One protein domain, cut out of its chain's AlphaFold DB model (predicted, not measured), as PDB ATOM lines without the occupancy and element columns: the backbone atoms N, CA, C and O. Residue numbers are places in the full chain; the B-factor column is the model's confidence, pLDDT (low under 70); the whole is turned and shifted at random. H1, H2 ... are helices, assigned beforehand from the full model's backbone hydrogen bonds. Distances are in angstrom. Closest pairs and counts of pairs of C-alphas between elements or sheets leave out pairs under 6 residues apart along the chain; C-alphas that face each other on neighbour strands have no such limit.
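Overview. This is residues 1129 to 1236 of the 1238 residues of an uncharacterized protein of Daphnia pulex (UniProt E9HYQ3). Two three-helix lobes sit side by side along the longest axis, H1, H2 and H3 making one and H4, H5 and H6 the other; in each, a short helix, H2 or H5, is set steeply between two longer ones. The lobes meet loosely: a long link from H3 to H4 joins them, the beginnings of H2 and H5 come close, and the tail after H6 folds back from the far end of the second lobe. The printed part has 108 residues with six named helices, in the order H1 to H6, and no named strand; its class is all helix. The whole is compact, with a radius of gyration of the C-alphas of 14.8 A, yet elongated in outline, spanning 43 by 27 by 18 A.

Along the chain. H1, residues 1129 to 1142, begins with C-alpha 1129 at (23.807, -0.477, 20.596) and is 20.2 A long from first to last C-alpha. H2, residues 1146 to 1154, measures 11.8 A. H3, residues 1160 to 1172, measures 18.1 A and ends with C-alpha 1172 at (39.781, 23.043, 8.352). H4, residues 1184 to 1197, measures 19.7 A. H5, residues 1201 to 1209, measures 12.1 A. H6, residues 1215 to 1227, measures 18.3 A and ends with C-alpha 1227 at (33.239, -21.514, 8.178). H1 and H4, 14 residues each, are the longest helices by residues.

Arrangement. H1 touches H2 with residues 1135 to 1139 alone; their closest C-alphas, those of Ser 1139 and Thr 1149, are 5.9 A apart. These two helices run opposite ways at a steep tilt of 69 degrees, only just short of about perpendicular. H2 touches H3, with the C-alphas of Leu 1153 and Ala 1163 the closest at 5.7 A, and the two run opposite ways at a steep tilt of 65 degrees. H1 and H3 are close but not clearly touching, their closest C-alphas, those of Met 1134 and Leu 1160, being 7.9 A apart; they run the same way at a shallow tilt of 33 degrees, only just short of steep. H2 and H5 are close but not clearly touching, with the C-alphas of Thr 1146 and Phe 1202 the closest at 6.8 A. H1 and H5 are only just apart, with closest C-alphas at 8.0 A, and H3 and H4 are apart. H4 touches H5, with the C-alphas of Ser 1194 and Ser 1204 the closest at 5.3 A, and their lines are only just about perpendicular, at 71 degrees. H5 touches H6 at the C-alphas of Leu 1208 and Ala 1218, their closest at 5.4 A, and they run opposite ways at a steep tilt of 66 degrees. H4 touches H6, with the C-alphas of Ser 1197 and Ala 1219 the closest at 7.4 A; they run the same way at a shallow tilt of 34 degrees, only just short of steep. The helix packing is mostly crossed, with 1 of the 5 touching pairs at a shallow tilt. In H1, H2, H3, H4, H5 and H6 every O i to N i+4 pair is within hydrogen-bond range.

Size, cuts and confidence. The two C-alphas farthest apart, those of Glu 1173 and Ala 1227, are 45.2 A apart. The link from H3 to H4, with 11 residues, is long, and the other four links are tight. Residues 1169 to 1174, of which 1169 to 1172 belong to H3, stand free, and so do residues 1224 to 1229, of which 1224 to 1227 belong to H6. The printed part has no cut. The mean pLDDT of the printed part is 74.5; 33 residues are under 70, among them residues 1129 to 1137 and 1153 to 1162.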
ATOM      1  N   VAL A1129      24.746  -0.622  21.727       53.44
ATOM      2  CA  VAL A1129      23.807  -0.477  20.596       53.44
ATOM      3  C   VAL A1129      23.582   0.994  20.215       53.44
ATOM      4  O   VAL A1129      23.433   1.317  19.039       53.44
ATOM      5  N   GLN A1130      23.558   1.906  21.190       55.28
ATOM      6  CA  GLN A1130      23.480   3.348  20.927       55.28
ATOM      7  C   GLN A1130      24.810   3.879  20.376       55.28
ATOM      8  O   GLN A1130      24.790   4.623  19.402       55.28
ATOM      9  N   GLN A1131      25.944   3.436  20.926       57.59
ATOM     10  CA  GLN A1131      27.281   3.772  20.426       57.59
ATOM     11  C   GLN A1131      27.457   3.337  18.961       57.59
ATOM     12  O   GLN A1131      27.781   4.162  18.111       57.59
ATOM     13  N   GLN A1132      27.139   2.083  18.624       58.56
ATOM     14  CA  GLN A1132      27.175   1.583  17.242       58.56
ATOM     15  C   GLN A1132      26.304   2.418  16.289       58.56
ATOM     16  O   GLN A1132      26.748   2.755  15.191       58.56
ATOM     17  N   ARG A1133      25.092   2.809  16.715       60.38
ATOM     18  CA  ARG A1133      24.222   3.699  15.927       60.38
ATOM     19  C   ARG A1133      24.863   5.068  15.704       60.38
ATOM     20  O   ARG A1133      24.946   5.503  14.561       60.38
ATOM     21  N   MET A1134      25.370   5.708  16.757       64.31
ATOM     22  CA  MET A1134      26.007   7.028  16.671       64.31
ATOM     23  C   MET A1134      27.243   7.020  15.762       64.31
ATOM     24  O   MET A1134      27.395   7.934  14.957       64.31
ATOM     25  N   VAL A1135      28.063   5.960  15.809       66.31
ATOM     26  CA  VAL A1135      29.160   5.750  14.845       66.31
ATOM     27  C   VAL A1135      28.614   5.662  13.423       66.31
ATOM     28  O   VAL A1135      29.086   6.391  12.559       66.31
ATOM     29  N   SER A1136      27.608   4.814  13.169       59.69
ATOM     30  CA  SER A1136      27.070   4.640  11.811       59.69
ATOM     31  C   SER A1136      26.500   5.936  11.222       59.69
ATOM     32  O   SER A1136      26.826   6.267  10.084       59.69
ATOM     33  N   THR A1137      25.736   6.703  12.006       63.59
ATOM     34  CA  THR A1137      25.170   7.991  11.585       63.59
ATOM     35  C   THR A1137      26.270   9.016  11.318       63.59
ATOM     36  O   THR A1137      26.323   9.574  10.227       63.59
ATOM     37  N   PHE A1138      27.204   9.208  12.255       72.75
ATOM     38  CA  PHE A1138      28.258  10.212  12.101       72.75
ATOM     39  C   PHE A1138      29.212   9.884  10.938       72.75
ATOM     40  O   PHE A1138      29.594  10.786  10.192       72.75
ATOM     41  N   SER A1139      29.553   8.602  10.734       72.88
ATOM     42  CA  SER A1139      30.341   8.139   9.580       72.88
ATOM     43  C   SER A1139      29.653   8.465   8.250       72.88
ATOM     44  O   SER A1139      30.306   8.975   7.339       72.88
ATOM     45  N   GLN A1140      28.341   8.216   8.147       65.38
ATOM     46  CA  GLN A1140      27.547   8.507   6.947       65.38
ATOM     47  C   GLN A1140      27.417  10.015   6.687       65.38
ATOM     48  O   GLN A1140      27.682  10.460   5.572       65.38
ATOM     49  N   GLU A1141      27.073  10.810   7.704       70.56
ATOM     50  CA  GLU A1141      26.901  12.269   7.592       70.56
ATOM     51  C   GLU A1141      28.185  12.998   7.166       70.56
ATOM     52  O   GLU A1141      28.135  13.957   6.396       70.56
ATOM     53  N   HIS A1142      29.343  12.545   7.656       75.12
ATOM     54  CA  HIS A1142      30.618  13.248   7.491       75.12
ATOM     55  C   HIS A1142      31.554  12.596   6.450       75.12
ATOM     56  O   HIS A1142      32.649  13.113   6.201       75.12
ATOM     57  N   GLY A1143      31.136  11.485   5.825       67.62
ATOM     58  CA  GLY A1143      31.914  10.735   4.826       67.62
ATOM     59  C   GLY A1143      33.182  10.081   5.388       67.62
ATOM     60  O   GLY A1143      34.167   9.910   4.668       67.62
ATOM     61  N   MET A1144      33.192   9.777   6.687       73.69
ATOM     62  CA  MET A1144      34.370   9.350   7.447       73.69
ATOM     63  C   MET A1144      34.309   7.849   7.759       73.69
ATOM     64  O   MET A1144      33.233   7.302   7.990       73.69
ATOM     65  N   ASN A1145      35.455   7.164   7.781       70.50
ATOM     66  CA  ASN A1145      35.500   5.739   8.101       70.50
ATOM     67  C   ASN A1145      35.263   5.472   9.596       70.50
ATOM     68  O   ASN A1145      35.629   6.275  10.456       70.50
ATOM     69  N   THR A1146      34.662   4.320   9.906       60.62
ATOM     70  CA  THR A1146      34.196   3.990  11.263       60.62
ATOM     71  C   THR A1146      35.305   4.009  12.311       60.62
ATOM     72  O   THR A1146      35.036   4.361  13.453       60.62
ATOM     73  N   THR A1147      36.549   3.680  11.947       59.47
ATOM     74  CA  THR A1147      37.707   3.707  12.854       59.47
ATOM     75  C   THR A1147      38.046   5.129  13.300       59.47
ATOM     76  O   THR A1147      38.233   5.372  14.490       59.47
ATOM     77  N   TRP A1148      38.086   6.088  12.369       70.75
ATOM     78  CA  TRP A1148      38.321   7.494  12.711       70.75
ATOM     79  C   TRP A1148      37.084   8.174  13.306       70.75
ATOM     80  O   TRP A1148      37.234   9.031  14.174       70.75
ATOM     81  N   THR A1149      35.872   7.767  12.917       71.44
ATOM     82  CA  THR A1149      34.632   8.213  13.571       71.44
ATOM     83  C   THR A1149      34.560   7.762  15.029       71.44
ATOM     84  O   THR A1149      34.262   8.588  15.884       71.44
ATOM     85  N   LEU A1150      34.882   6.495  15.331       63.16
ATOM     86  CA  LEU A1150      35.000   5.989  16.706       63.16
ATOM     87  C   LEU A1150      35.975   6.849  17.508       63.16
ATOM     88  O   LEU A1150      35.576   7.441  18.504       63.16
ATOM     89  N   LYS A1151      37.205   7.011  17.007       68.12
ATOM     90  CA  LYS A1151      38.231   7.828  17.662       68.12
ATOM     91  C   LYS A1151      37.774   9.273  17.905       68.12
ATOM     92  O   LYS A1151      37.980   9.797  18.991       68.12
ATOM     93  N   CYS A1152      37.121   9.912  16.933       71.88
ATOM     94  CA  CYS A1152      36.641  11.291  17.073       71.88
ATOM     95  C   CYS A1152      35.479  11.416  18.080       71.88
ATOM     96  O   CYS A1152      35.433  12.383  18.842       71.88
ATOM     97  N   LEU A1153      34.571  10.434  18.132       68.19
ATOM     98  CA  LEU A1153      33.505  10.359  19.140       68.19
ATOM     99  C   LEU A1153      34.073  10.081  20.541       68.19
ATOM    100  O   LEU A1153      33.653  10.712  21.505       68.19
ATOM    101  N   GLU A1154      35.061   9.195  20.665       64.50
ATOM    102  CA  GLU A1154      35.743   8.888  21.929       64.50
ATOM    103  C   GLU A1154      36.523  10.101  22.466       64.50
ATOM    104  O   GLU A1154      36.340  10.474  23.625       64.50
ATOM    105  N   GLU A1155      37.291  10.789  21.613       68.62
ATOM    106  CA  GLU A1155      37.982  12.055  21.930       68.62
ATOM    107  C   GLU A1155      37.021  13.202  22.309       68.62
ATOM    108  O   GLU A1155      37.452  14.204  22.882       68.62
ATOM    109  N   THR A1156      35.721  13.072  22.021       67.31
ATOM    110  CA  THR A1156      34.682  14.064  22.353       67.31
ATOM    111  C   THR A1156      33.645  13.565  23.364       67.31
ATOM    112  O   THR A1156      32.573  14.154  23.490       67.31
ATOM    113  N   GLU A1157      33.967  12.522  24.140       61.41
ATOM    114  CA  GLU A1157      33.108  11.958  25.202       61.41
ATOM    115  C   GLU A1157      31.730  11.463  24.699       61.41
ATOM    116  O   GLU A1157      30.770  11.372  25.466       61.41
ATOM    117  N   TRP A1158      31.636  11.120  23.410       64.94
ATOM    118  CA  TRP A1158      30.414  10.772  22.670       64.94
ATOM    119  C   TRP A1158      29.381  11.910  22.531       64.94
ATOM    120  O   TRP A1158      28.235  11.671  22.146       64.94
ATOM    121  N   ASP A1159      29.774  13.163  22.775       66.88
ATOM    122  CA  ASP A1159      28.964  14.352  22.485       66.88
ATOM    123  C   ASP A1159      28.991  14.645  20.971       66.88
ATOM    124  O   ASP A1159      29.958  15.198  20.448       66.88
ATOM    125  N   LEU A1160      27.921  14.273  20.253       63.88
ATOM    126  CA  LEU A1160      27.799  14.455  18.795       63.88
ATOM    127  C   LEU A1160      28.009  15.908  18.337       63.88
ATOM    128  O   LEU A1160      28.573  16.133  17.268       63.88
ATOM    129  N   LEU A1161      27.599  16.898  19.137       65.44
ATOM    130  CA  LEU A1161      27.790  18.309  18.801       65.44
ATOM    131  C   LEU A1161      29.274  18.679  18.882       65.44
ATOM    132  O   LEU A1161      29.807  19.282  17.947       65.44
ATOM    133  N   ARG A1162      29.971  18.262  19.948       69.00
ATOM    134  CA  ARG A1162      31.435  18.411  20.028       69.00
ATOM    135  C   ARG A1162      32.145  17.631  18.930       69.00
ATOM    136  O   ARG A1162      33.100  18.162  18.374       69.00
ATOM    137  N   ALA A1163      31.689  16.428  18.589       70.75
ATOM    138  CA  ALA A1163      32.253  15.625  17.507       70.75
ATOM    139  C   ALA A1163      32.183  16.374  16.169       70.75
ATOM    140  O   ALA A1163      33.210  16.530  15.510       70.75
ATOM    141  N   THR A1164      31.026  16.941  15.803       74.00
ATOM    142  CA  THR A1164      30.881  17.747  14.577       74.00
ATOM    143  C   THR A1164      31.741  19.016  14.620       74.00
ATOM    144  O   THR A1164      32.395  19.334  13.623       74.00
ATOM    145  N   PHE A1165      31.824  19.725  15.755       72.62
ATOM    146  CA  PHE A1165      32.703  20.898  15.885       72.62
ATOM    147  C   PHE A1165      34.197  20.536  15.772       72.62
ATOM    148  O   PHE A1165      34.924  21.186  15.017       72.62
ATOM    149  N   SER A1166      34.654  19.488  16.461       72.00
ATOM    150  CA  SER A1166      36.036  18.993  16.402       72.00
ATOM    151  C   SER A1166      36.393  18.477  15.011       72.00
ATOM    152  O   SER A1166      37.428  18.863  14.477       72.00
ATOM    153  N   PHE A1167      35.522  17.686  14.378       77.75
ATOM    154  CA  PHE A1167      35.684  17.240  12.994       77.75
ATOM    155  C   PHE A1167      35.811  18.426  12.031       77.75
ATOM    156  O   PHE A1167      36.749  18.477  11.238       77.75
ATOM    157  N   THR A1168      34.916  19.414  12.134       75.56
ATOM    158  CA  THR A1168      34.945  20.619  11.286       75.56
ATOM    159  C   THR A1168      36.252  21.390  11.471       75.56
ATOM    160  O   THR A1168      36.873  21.791  10.487       75.56
ATOM    161  N   LYS A1169      36.725  21.530  12.716       74.56
ATOM    162  CA  LYS A1169      38.010  22.162  13.036       74.56
ATOM    163  C   LYS A1169      39.203  21.374  12.485       74.56
ATOM    164  O   LYS A1169      40.029  21.946  11.783       74.56
ATOM    165  N   PHE A1170      39.298  20.070  12.747       75.06
ATOM    166  CA  PHE A1170      40.404  19.235  12.265       75.06
ATOM    167  C   PHE A1170      40.440  19.126  10.732       75.06
ATOM    168  O   PHE A1170      41.525  19.037  10.156       75.06
ATOM    169  N   LYS A1171      39.276  19.181  10.071       70.12
ATOM    170  CA  LYS A1171      39.148  19.248   8.609       70.12
ATOM    171  C   LYS A1171      39.610  20.599   8.053       70.12
ATOM    172  O   LYS A1171      40.303  20.614   7.044       70.12
ATOM    173  N   ALA A1172      39.289  21.711   8.719       70.25
ATOM    174  CA  ALA A1172      39.781  23.043   8.352       70.25
ATOM    175  C   ALA A1172      41.295  23.216   8.601       70.25
ATOM    176  O   ALA A1172      41.966  23.920   7.855       70.25
ATOM    177  N   GLU A1173      41.841  22.549   9.619       75.62
ATOM    178  CA  GLU A1173      43.280  22.516   9.924       75.62
ATOM    179  C   GLU A1173      44.061  21.466   9.099       75.62
ATOM    180  O   GLU A1173      45.260  21.298   9.320       75.62
ATOM    181  N   SER A1174      43.410  20.744   8.174       62.78
ATOM    182  CA  SER A1174      43.996  19.664   7.350       62.78
ATOM    183  C   SER A1174      44.707  18.550   8.144       62.78
ATOM    184  O   SER A1174      45.616  17.897   7.637       62.78
ATOM    185  N   LYS A1175      44.293  18.309   9.396       69.19
ATOM    186  CA  LYS A1175      44.916  17.329  10.315       69.19
ATOM    187  C   LYS A1175      44.359  15.909  10.197       69.19
ATOM    188  O   LYS A1175      44.879  14.997  10.835       69.19
ATOM    189  N   ILE A1176      43.302  15.722   9.412       69.38
ATOM    190  CA  ILE A1176      42.701  14.414   9.137       69.38
ATOM    191  C   ILE A1176      43.339  13.865   7.848       69.38
ATOM    192  O   ILE A1176      43.230  14.533   6.816       69.38
ATOM    193  N   PRO A1177      43.989  12.687   7.864       71.75
ATOM    194  CA  PRO A1177      44.657  12.161   6.678       71.75
ATOM    195  C   PRO A1177      43.639  11.665   5.627       71.75
ATOM    196  O   PRO A1177      42.524  11.281   5.997       71.75
ATOM    197  N   PRO A1178      43.981  11.646   4.322       62.88
ATOM    198  CA  PRO A1178      43.032  11.300   3.259       62.88
ATOM    199  C   PRO A1178      42.375   9.921   3.419       62.88
ATOM    200  O   PRO A1178      41.182   9.782   3.149       62.88
ATOM    201  N   GLU A1179      43.095   8.915   3.926       65.06
ATOM    202  CA  GLU A1179      42.561   7.565   4.157       65.06
ATOM    203  C   GLU A1179      41.528   7.466   5.298       65.06
ATOM    204  O   GLU A1179      40.957   6.394   5.530       65.06
ATOM    205  N   ALA A1180      41.256   8.564   6.012       67.25
ATOM    206  CA  ALA A1180      40.162   8.653   6.977       67.25
ATOM    207  C   ALA A1180      38.774   8.772   6.317       67.25
ATOM    208  O   ALA A1180      37.772   8.540   6.994       67.25
ATOM    209  N   PHE A1181      38.695   9.114   5.027       72.81
ATOM    210  CA  PHE A1181      37.440   9.349   4.306       72.81
ATOM    211  C   PHE A1181      37.061   8.177   3.385       72.81
ATOM    212  O   PHE A1181      37.922   7.431   2.921       72.81
ATOM    213  N   ILE A1182      35.762   8.010   3.125       72.69
ATOM    214  CA  ILE A1182      35.206   6.973   2.240       72.69
ATOM    215  C   ILE A1182      34.567   7.652   1.020       72.69
ATOM    216  O   ILE A1182      33.725   8.536   1.162       72.69
ATOM    217  N   THR A1183      34.943   7.232  -0.192       75.44
ATOM    218  CA  THR A1183      34.305   7.714  -1.434       75.44
ATOM    219  C   THR A1183      32.918   7.090  -1.635       75.44
ATOM    220  O   THR A1183      32.658   5.988  -1.157       75.44
ATOM    221  N   GLN A1184      32.014   7.727  -2.393       67.75
ATOM    222  CA  GLN A1184      30.674   7.154  -2.621       67.75
ATOM    223  C   GLN A1184      30.700   5.767  -3.286       67.75
ATOM    224  O   GLN A1184      29.900   4.913  -2.917       67.75
ATOM    225  N   GLN A1185      31.641   5.501  -4.200       74.94
ATOM    226  CA  GLN A1185      31.799   4.172  -4.811       74.94
ATOM    227  C   GLN A1185      32.246   3.113  -3.790       74.94
ATOM    228  O   GLN A1185      31.802   1.969  -3.844       74.94
ATOM    229  N   GLN A1186      33.098   3.490  -2.832       80.31
ATOM    230  CA  GLN A1186      33.458   2.619  -1.714       80.31
ATOM    231  C   GLN A1186      32.267   2.401  -0.776       80.31
ATOM    232  O   GLN A1186      32.015   1.262  -0.399       80.31
ATOM    233  N   LEU A1187      31.492   3.443  -0.451       73.38
ATOM    234  CA  LEU A1187      30.294   3.318   0.388       73.38
ATOM    235  C   LEU A1187      29.282   2.337  -0.232       73.38
ATOM    236  O   LEU A1187      28.885   1.380   0.422       73.38
ATOM    237  N   GLN A1188      28.995   2.485  -1.530       76.00
ATOM    238  CA  GLN A1188      28.147   1.558  -2.292       76.00
ATOM    239  C   GLN A1188      28.674   0.113  -2.266       76.00
ATOM    240  O   GLN A1188      27.879  -0.817  -2.134       76.00
ATOM    241  N   LYS A1189      30.000  -0.098  -2.337       82.62
ATOM    242  CA  LYS A1189      30.601  -1.430  -2.141       82.62
ATOM    243  C   LYS A1189      30.344  -1.979  -0.733       82.62
ATOM    244  O   LYS A1189      30.009  -3.156  -0.625       82.62
ATOM    245  N   VAL A1190      30.465  -1.161   0.324       81.44
ATOM    246  CA  VAL A1190      30.132  -1.586   1.701       81.44
ATOM    247  C   VAL A1190      28.665  -1.983   1.803       81.44
ATOM    248  O   VAL A1190      28.381  -3.055   2.328       81.44
ATOM    249  N   ASP A1191      27.749  -1.164   1.284       75.75
ATOM    250  CA  ASP A1191      26.308  -1.409   1.375       75.75
ATOM    251  C   ASP A1191      25.907  -2.701   0.640       75.75
ATOM    252  O   ASP A1191      25.218  -3.551   1.210       75.75
ATOM    253  N   CYS A1192      26.414  -2.912  -0.583       83.88
ATOM    254  CA  CYS A1192      26.185  -4.151  -1.333       83.88
ATOM    255  C   CYS A1192      26.776  -5.373  -0.612       83.88
ATOM    256  O   CYS A1192      26.130  -6.414  -0.530       83.88
ATOM    257  N   PHE A1193      27.991  -5.266  -0.062       87.06
ATOM    258  CA  PHE A1193      28.624  -6.375   0.659       87.06
ATOM    259  C   PHE A1193      27.886  -6.700   1.958       87.06
ATOM    260  O   PHE A1193      27.668  -7.868   2.269       87.06
ATOM    261  N   SER A1194      27.455  -5.677   2.696       83.56
ATOM    262  CA  SER A1194      26.675  -5.800   3.931       83.56
ATOM    263  C   SER A1194      25.336  -6.494   3.680       83.56
ATOM    264  O   SER A1194      24.940  -7.371   4.449       83.56
ATOM    265  N   PHE A1195      24.681  -6.173   2.561       82.19
ATOM    266  CA  PHE A1195      23.445  -6.824   2.145       82.19
ATOM    267  C   PHE A1195      23.651  -8.309   1.799       82.19
ATOM    268  O   PHE A1195      22.984  -9.167   2.380       82.19
ATOM    269  N   GLU A1196      24.596  -8.637   0.910       85.31
ATOM    270  CA  GLU A1196      24.790 -10.016   0.428       85.31
ATOM    271  C   GLU A1196      25.389 -10.952   1.488       85.31
ATOM    272  O   GLU A1196      24.892 -12.057   1.708       85.31
ATOM    273  N   SER A1197      26.414 -10.502   2.218       85.69
ATOM    274  CA  SER A1197      27.035 -11.280   3.304       85.69
ATOM    275  C   SER A1197      26.140 -11.410   4.549       85.69
ATOM    276  O   SER A1197      26.384 -12.259   5.418       85.69
ATOM    277  N   SER A1198      25.114 -10.553   4.657       83.19
ATOM    278  CA  SER A1198      24.353 -10.267   5.881       83.19
ATOM    279  C   SER A1198      25.212  -9.791   7.067       83.19
ATOM    280  O   SER A1198      24.743  -9.826   8.208       83.19
ATOM    281  N   MET A1199      26.461  -9.363   6.841       81.25
ATOM    282  CA  MET A1199      27.286  -8.700   7.856       81.25
ATOM    283  C   MET A1199      26.808  -7.273   8.101       81.25
ATOM    284  O   MET A1199      26.301  -6.614   7.198       81.25
ATOM    285  N   ASN A1200      27.033  -6.742   9.299       75.94
ATOM    286  CA  ASN A1200      26.798  -5.328   9.564       75.94
ATOM    287  C   ASN A1200      27.830  -4.436   8.839       75.94
ATOM    288  O   ASN A1200      28.916  -4.878   8.447       75.94
ATOM    289  N   MET A1201      27.480  -3.161   8.651       69.25
ATOM    290  CA  MET A1201      28.246  -2.207   7.835       69.25
ATOM    291  C   MET A1201      29.702  -2.029   8.313       69.25
ATOM    292  O   MET A1201      30.602  -1.844   7.496       69.25
ATOM    293  N   PHE A1202      29.964  -2.147   9.623       70.38
ATOM    294  CA  PHE A1202      31.310  -2.043  10.199       70.38
ATOM    295  C   PHE A1202      32.213  -3.207   9.767       70.38
ATOM    296  O   PHE A1202      33.320  -2.983   9.278       70.38
ATOM    297  N   TRP A1203      31.740  -4.449   9.908       76.25
ATOM    298  CA  TRP A1203      32.519  -5.620   9.500       76.25
ATOM    299  C   TRP A1203      32.617  -5.760   7.980       76.25
ATOM    300  O   TRP A1203      33.649  -6.200   7.481       76.25
ATOM    301  N   SER A1204      31.599  -5.306   7.250       80.81
ATOM    302  CA  SER A1204      31.607  -5.236   5.782       80.81
ATOM    303  C   SER A1204      32.708  -4.301   5.273       80.81
ATOM    304  O   SER A1204      33.523  -4.687   4.436       80.81
ATOM    305  N   LEU A1205      32.797  -3.095   5.850       75.88
ATOM    306  CA  LEU A1205      33.866  -2.130   5.588       75.88
ATOM    307  C   LEU A1205      35.248  -2.701   5.939       75.88
ATOM    308  O   LEU A1205      36.190  -2.539   5.164       75.88
ATOM    309  N   LYS A1206      35.372  -3.380   7.088       76.81
ATOM    310  CA  LYS A1206      36.624  -4.024   7.503       76.81
ATOM    311  C   LYS A1206      37.058  -5.101   6.501       76.81
ATOM    312  O   LYS A1206      38.178  -5.036   6.007       76.81
ATOM    313  N   CYS A1207      36.166  -6.031   6.156       80.38
ATOM    314  CA  CYS A1207      36.466  -7.150   5.264       80.38
ATOM    315  C   CYS A1207      36.852  -6.679   3.852       80.38
ATOM    316  O   CYS A1207      37.851  -7.144   3.307       80.38
ATOM    317  N   LEU A1208      36.138  -5.695   3.291       82.88
ATOM    318  CA  LEU A1208      36.519  -5.073   2.018       82.88
ATOM    319  C   LEU A1208      37.883  -4.375   2.105       82.88
ATOM    320  O   LEU A1208      38.711  -4.550   1.215       82.88
ATOM    321  N   LYS A1209      38.152  -3.613   3.174       77.81
ATOM    322  CA  LYS A1209      39.428  -2.894   3.340       77.81
ATOM    323  C   LYS A1209      40.624  -3.839   3.513       77.81
ATOM    324  O   LYS A1209      41.687  -3.553   2.979       77.81
ATOM    325  N   GLU A1210      40.449  -4.960   4.212       82.56
ATOM    326  CA  GLU A1210      41.471  -6.013   4.375       82.56
ATOM    327  C   GLU A1210      41.724  -6.821   3.086       82.56
ATOM    328  O   GLU A1210      42.669  -7.604   3.025       82.56
ATOM    329  N   ASN A1211      40.912  -6.611   2.043       86.56
ATOM    330  CA  ASN A1211      41.048  -7.218   0.718       86.56
ATOM    331  C   ASN A1211      41.157  -6.154  -0.395       86.56
ATOM    332  O   ASN A1211      40.726  -6.390  -1.518       86.56
ATOM    333  N   ASP A1212      41.720  -4.977  -0.099       82.31
ATOM    334  CA  ASP A1212      42.009  -3.913  -1.081       82.31
ATOM    335  C   ASP A1212      40.777  -3.390  -1.862       82.31
ATOM    336  O   ASP A1212      40.894  -2.867  -2.970       82.31
ATOM    337  N   TRP A1213      39.580  -3.500  -1.273       85.56
ATOM    338  CA  TRP A1213      38.271  -3.218  -1.889       85.56
ATOM    339  C   TRP A1213      37.889  -4.126  -3.074       85.56
ATOM    340  O   TRP A1213      36.963  -3.799  -3.829       85.56
ATOM    341  N   ASP A1214      38.547  -5.274  -3.216       87.19
ATOM    342  CA  ASP A1214      38.114  -6.391  -4.056       87.19
ATOM    343  C   ASP A1214      36.906  -7.085  -3.398       87.19
ATOM    344  O   ASP A1214      36.964  -7.521  -2.246       87.19
ATOM    345  N   TYR A1215      35.785  -7.132  -4.123       88.38
ATOM    346  CA  TYR A1215      34.510  -7.639  -3.613       88.38
ATOM    347  C   TYR A1215      34.497  -9.171  -3.554       88.38
ATOM    348  O   TYR A1215      34.103  -9.746  -2.540       88.38
ATOM    349  N   ASP A1216      34.982  -9.831  -4.605       88.31
ATOM    350  CA  ASP A1216      34.979 -11.289  -4.733       88.31
ATOM    351  C   ASP A1216      35.994 -11.925  -3.775       88.31
ATOM    352  O   ASP A1216      35.703 -12.916  -3.099       88.31
ATOM    353  N   ARG A1217      37.169 -11.301  -3.631       89.94
ATOM    354  CA  ARG A1217      38.201 -11.705  -2.666       89.94
ATOM    355  C   ARG A1217      37.741 -11.505  -1.221       89.94
ATOM    356  O   ARG A1217      37.978 -12.382  -0.386       89.94
ATOM    357  N   ALA A1218      37.034 -10.407  -0.928       90.19
ATOM    358  CA  ALA A1218      36.387 -10.211   0.368       90.19
ATOM    359  C   ALA A1218      35.299 -11.268   0.621       90.19
ATOM    360  O   ALA A1218      35.279 -11.854   1.699       90.19
ATOM    361  N   ALA A1219      34.449 -11.579  -0.364       87.69
ATOM    362  CA  ALA A1219      33.367 -12.558  -0.226       87.69
ATOM    363  C   ALA A1219      33.904 -13.980   0.013       87.69
ATOM    364  O   ALA A1219      33.416 -14.693   0.896       87.69
ATOM    365  N   PHE A1220      34.958 -14.367  -0.710       90.44
ATOM    366  CA  PHE A1220      35.655 -15.640  -0.530       90.44
ATOM    367  C   PHE A1220      36.280 -15.767   0.869       90.44
ATOM    368  O   PHE A1220      36.059 -16.761   1.566       90.44
ATOM    369  N   ASN A1221      37.023 -14.747   1.315       86.56
ATOM    370  CA  ASN A1221      37.649 -14.764   2.637       86.56
ATOM    371  C   ASN A1221      36.609 -14.683   3.766       86.56
ATOM    372  O   ASN A1221      36.725 -15.415   4.746       86.56
ATOM    373  N   PHE A1222      35.543 -13.898   3.605       89.50
ATOM    374  CA  PHE A1222      34.386 -13.889   4.501       89.50
ATOM    375  C   PHE A1222      33.762 -15.284   4.656       89.50
ATOM    376  O   PHE A1222      33.572 -15.745   5.782       89.50
ATOM    377  N   ALA A1223      33.483 -15.982   3.550       85.00
ATOM    378  CA  ALA A1223      32.918 -17.331   3.589       85.00
ATOM    379  C   ALA A1223      33.842 -18.315   4.331       85.00
ATOM    380  O   ALA A1223      33.369 -19.132   5.121       85.00
ATOM    381  N   LYS A1224      35.162 -18.185   4.139       88.00
ATOM    382  CA  LYS A1224      36.183 -18.973   4.840       88.00
ATOM    383  C   LYS A1224      36.209 -18.691   6.350       88.00
ATOM    384  O   LYS A1224      36.081 -19.633   7.125       88.00
ATOM    385  N   PHE A1225      36.305 -17.426   6.769       85.00
ATOM    386  CA  PHE A1225      36.317 -17.034   8.189       85.00
ATOM    387  C   PHE A1225      34.988 -17.342   8.906       85.00
ATOM    388  O   PHE A1225      34.962 -17.632  10.103       85.00
ATOM    389  N   LYS A1226      33.866 -17.322   8.175       81.44
ATOM    390  CA  LYS A1226      32.556 -17.759   8.678       81.44
ATOM    391  C   LYS A1226      32.505 -19.273   8.894       81.44
ATOM    392  O   LYS A1226      31.900 -19.718   9.861       81.44
ATOM    393  N   ALA A1227      33.154 -20.060   8.033       84.56
ATOM    394  CA  ALA A1227      33.239 -21.514   8.178       84.56
ATOM    395  C   ALA A1227      34.170 -21.964   9.325       84.56
ATOM    396  O   ALA A1227      33.967 -23.045   9.872       84.56
ATOM    397  N   SER A1228      35.153 -21.145   9.719       85.50
ATOM    398  CA  SER A1228      36.048 -21.402  10.859       85.50
ATOM    399  C   SER A1228      35.586 -20.792  12.194       85.50
ATOM    400  O   SER A1228      36.298 -20.919  13.188       85.50
ATOM    401  N   ASN A1229      34.398 -20.170  12.255       79.81
ATOM    402  CA  ASN A1229      33.879 -19.437  13.425       79.81
ATOM    403  C   ASN A1229      34.774 -18.267  13.910       79.81
ATOM    404  O   ASN A1229      34.658 -17.827  15.052       79.81
ATOM    405  N   GLU A1230      35.628 -17.709  13.046       79.25
ATOM    406  CA  GLU A1230      36.472 -16.541  13.370       79.25
ATOM    407  C   GLU A1230      35.689 -15.210  13.374       79.25
ATOM    408  O   GLU A1230      36.193 -14.183  13.829       79.25
ATOM    409  N   ILE A1231      34.443 -15.217  12.887       80.12
ATOM    410  CA  ILE A1231      33.544 -14.057  12.845       80.12
ATOM    411  C   ILE A1231      32.532 -14.134  14.008       80.12
ATOM    412  O   ILE A1231      31.732 -15.075  14.033       80.12
ATOM    413  N   PRO A1232      32.496 -13.153  14.936       76.56
ATOM    414  CA  PRO A1232      31.547 -13.142  16.053       76.56
ATOM    415  C   PRO A1232      30.071 -13.072  15.613       76.56
ATOM    416  O   PRO A1232      29.775 -12.444  14.593       76.56
ATOM    417  N   PRO A1233      29.114 -13.623  16.387       76.69
ATOM    418  CA  PRO A1233      27.684 -13.533  16.070       76.69
ATOM    419  C   PRO A1233      27.171 -12.094  15.910       76.69
ATOM    420  O   PRO A1233      26.398 -11.817  14.996       76.69
ATOM    421  N   GLU A1234      27.649 -11.145  16.722       70.31
ATOM    422  CA  GLU A1234      27.290  -9.723  16.617       70.31
ATOM    423  C   GLU A1234      27.842  -9.011  15.363       70.31
ATOM    424  O   GLU A1234      27.560  -7.829  15.146       70.31
ATOM    425  N   ALA A1235      28.608  -9.701  14.512       75.50
ATOM    426  CA  ALA A1235      29.040  -9.182  13.216       75.50
ATOM    427  C   ALA A1235      27.933  -9.195  12.143       75.50
ATOM    428  O   ALA A1235      28.129  -8.610  11.077       75.50
ATOM    429  N   PHE A1236      26.787  -9.837  12.398       79.50
ATOM    430  CA  PHE A1236      25.688 -10.012  11.439       79.50
ATOM    431  C   PHE A1236      24.496  -9.064  11.690       79.50
ATOM    432  O   PHE A1236      24.364  -8.461  12.751       79.50
TER     433      PHE A1236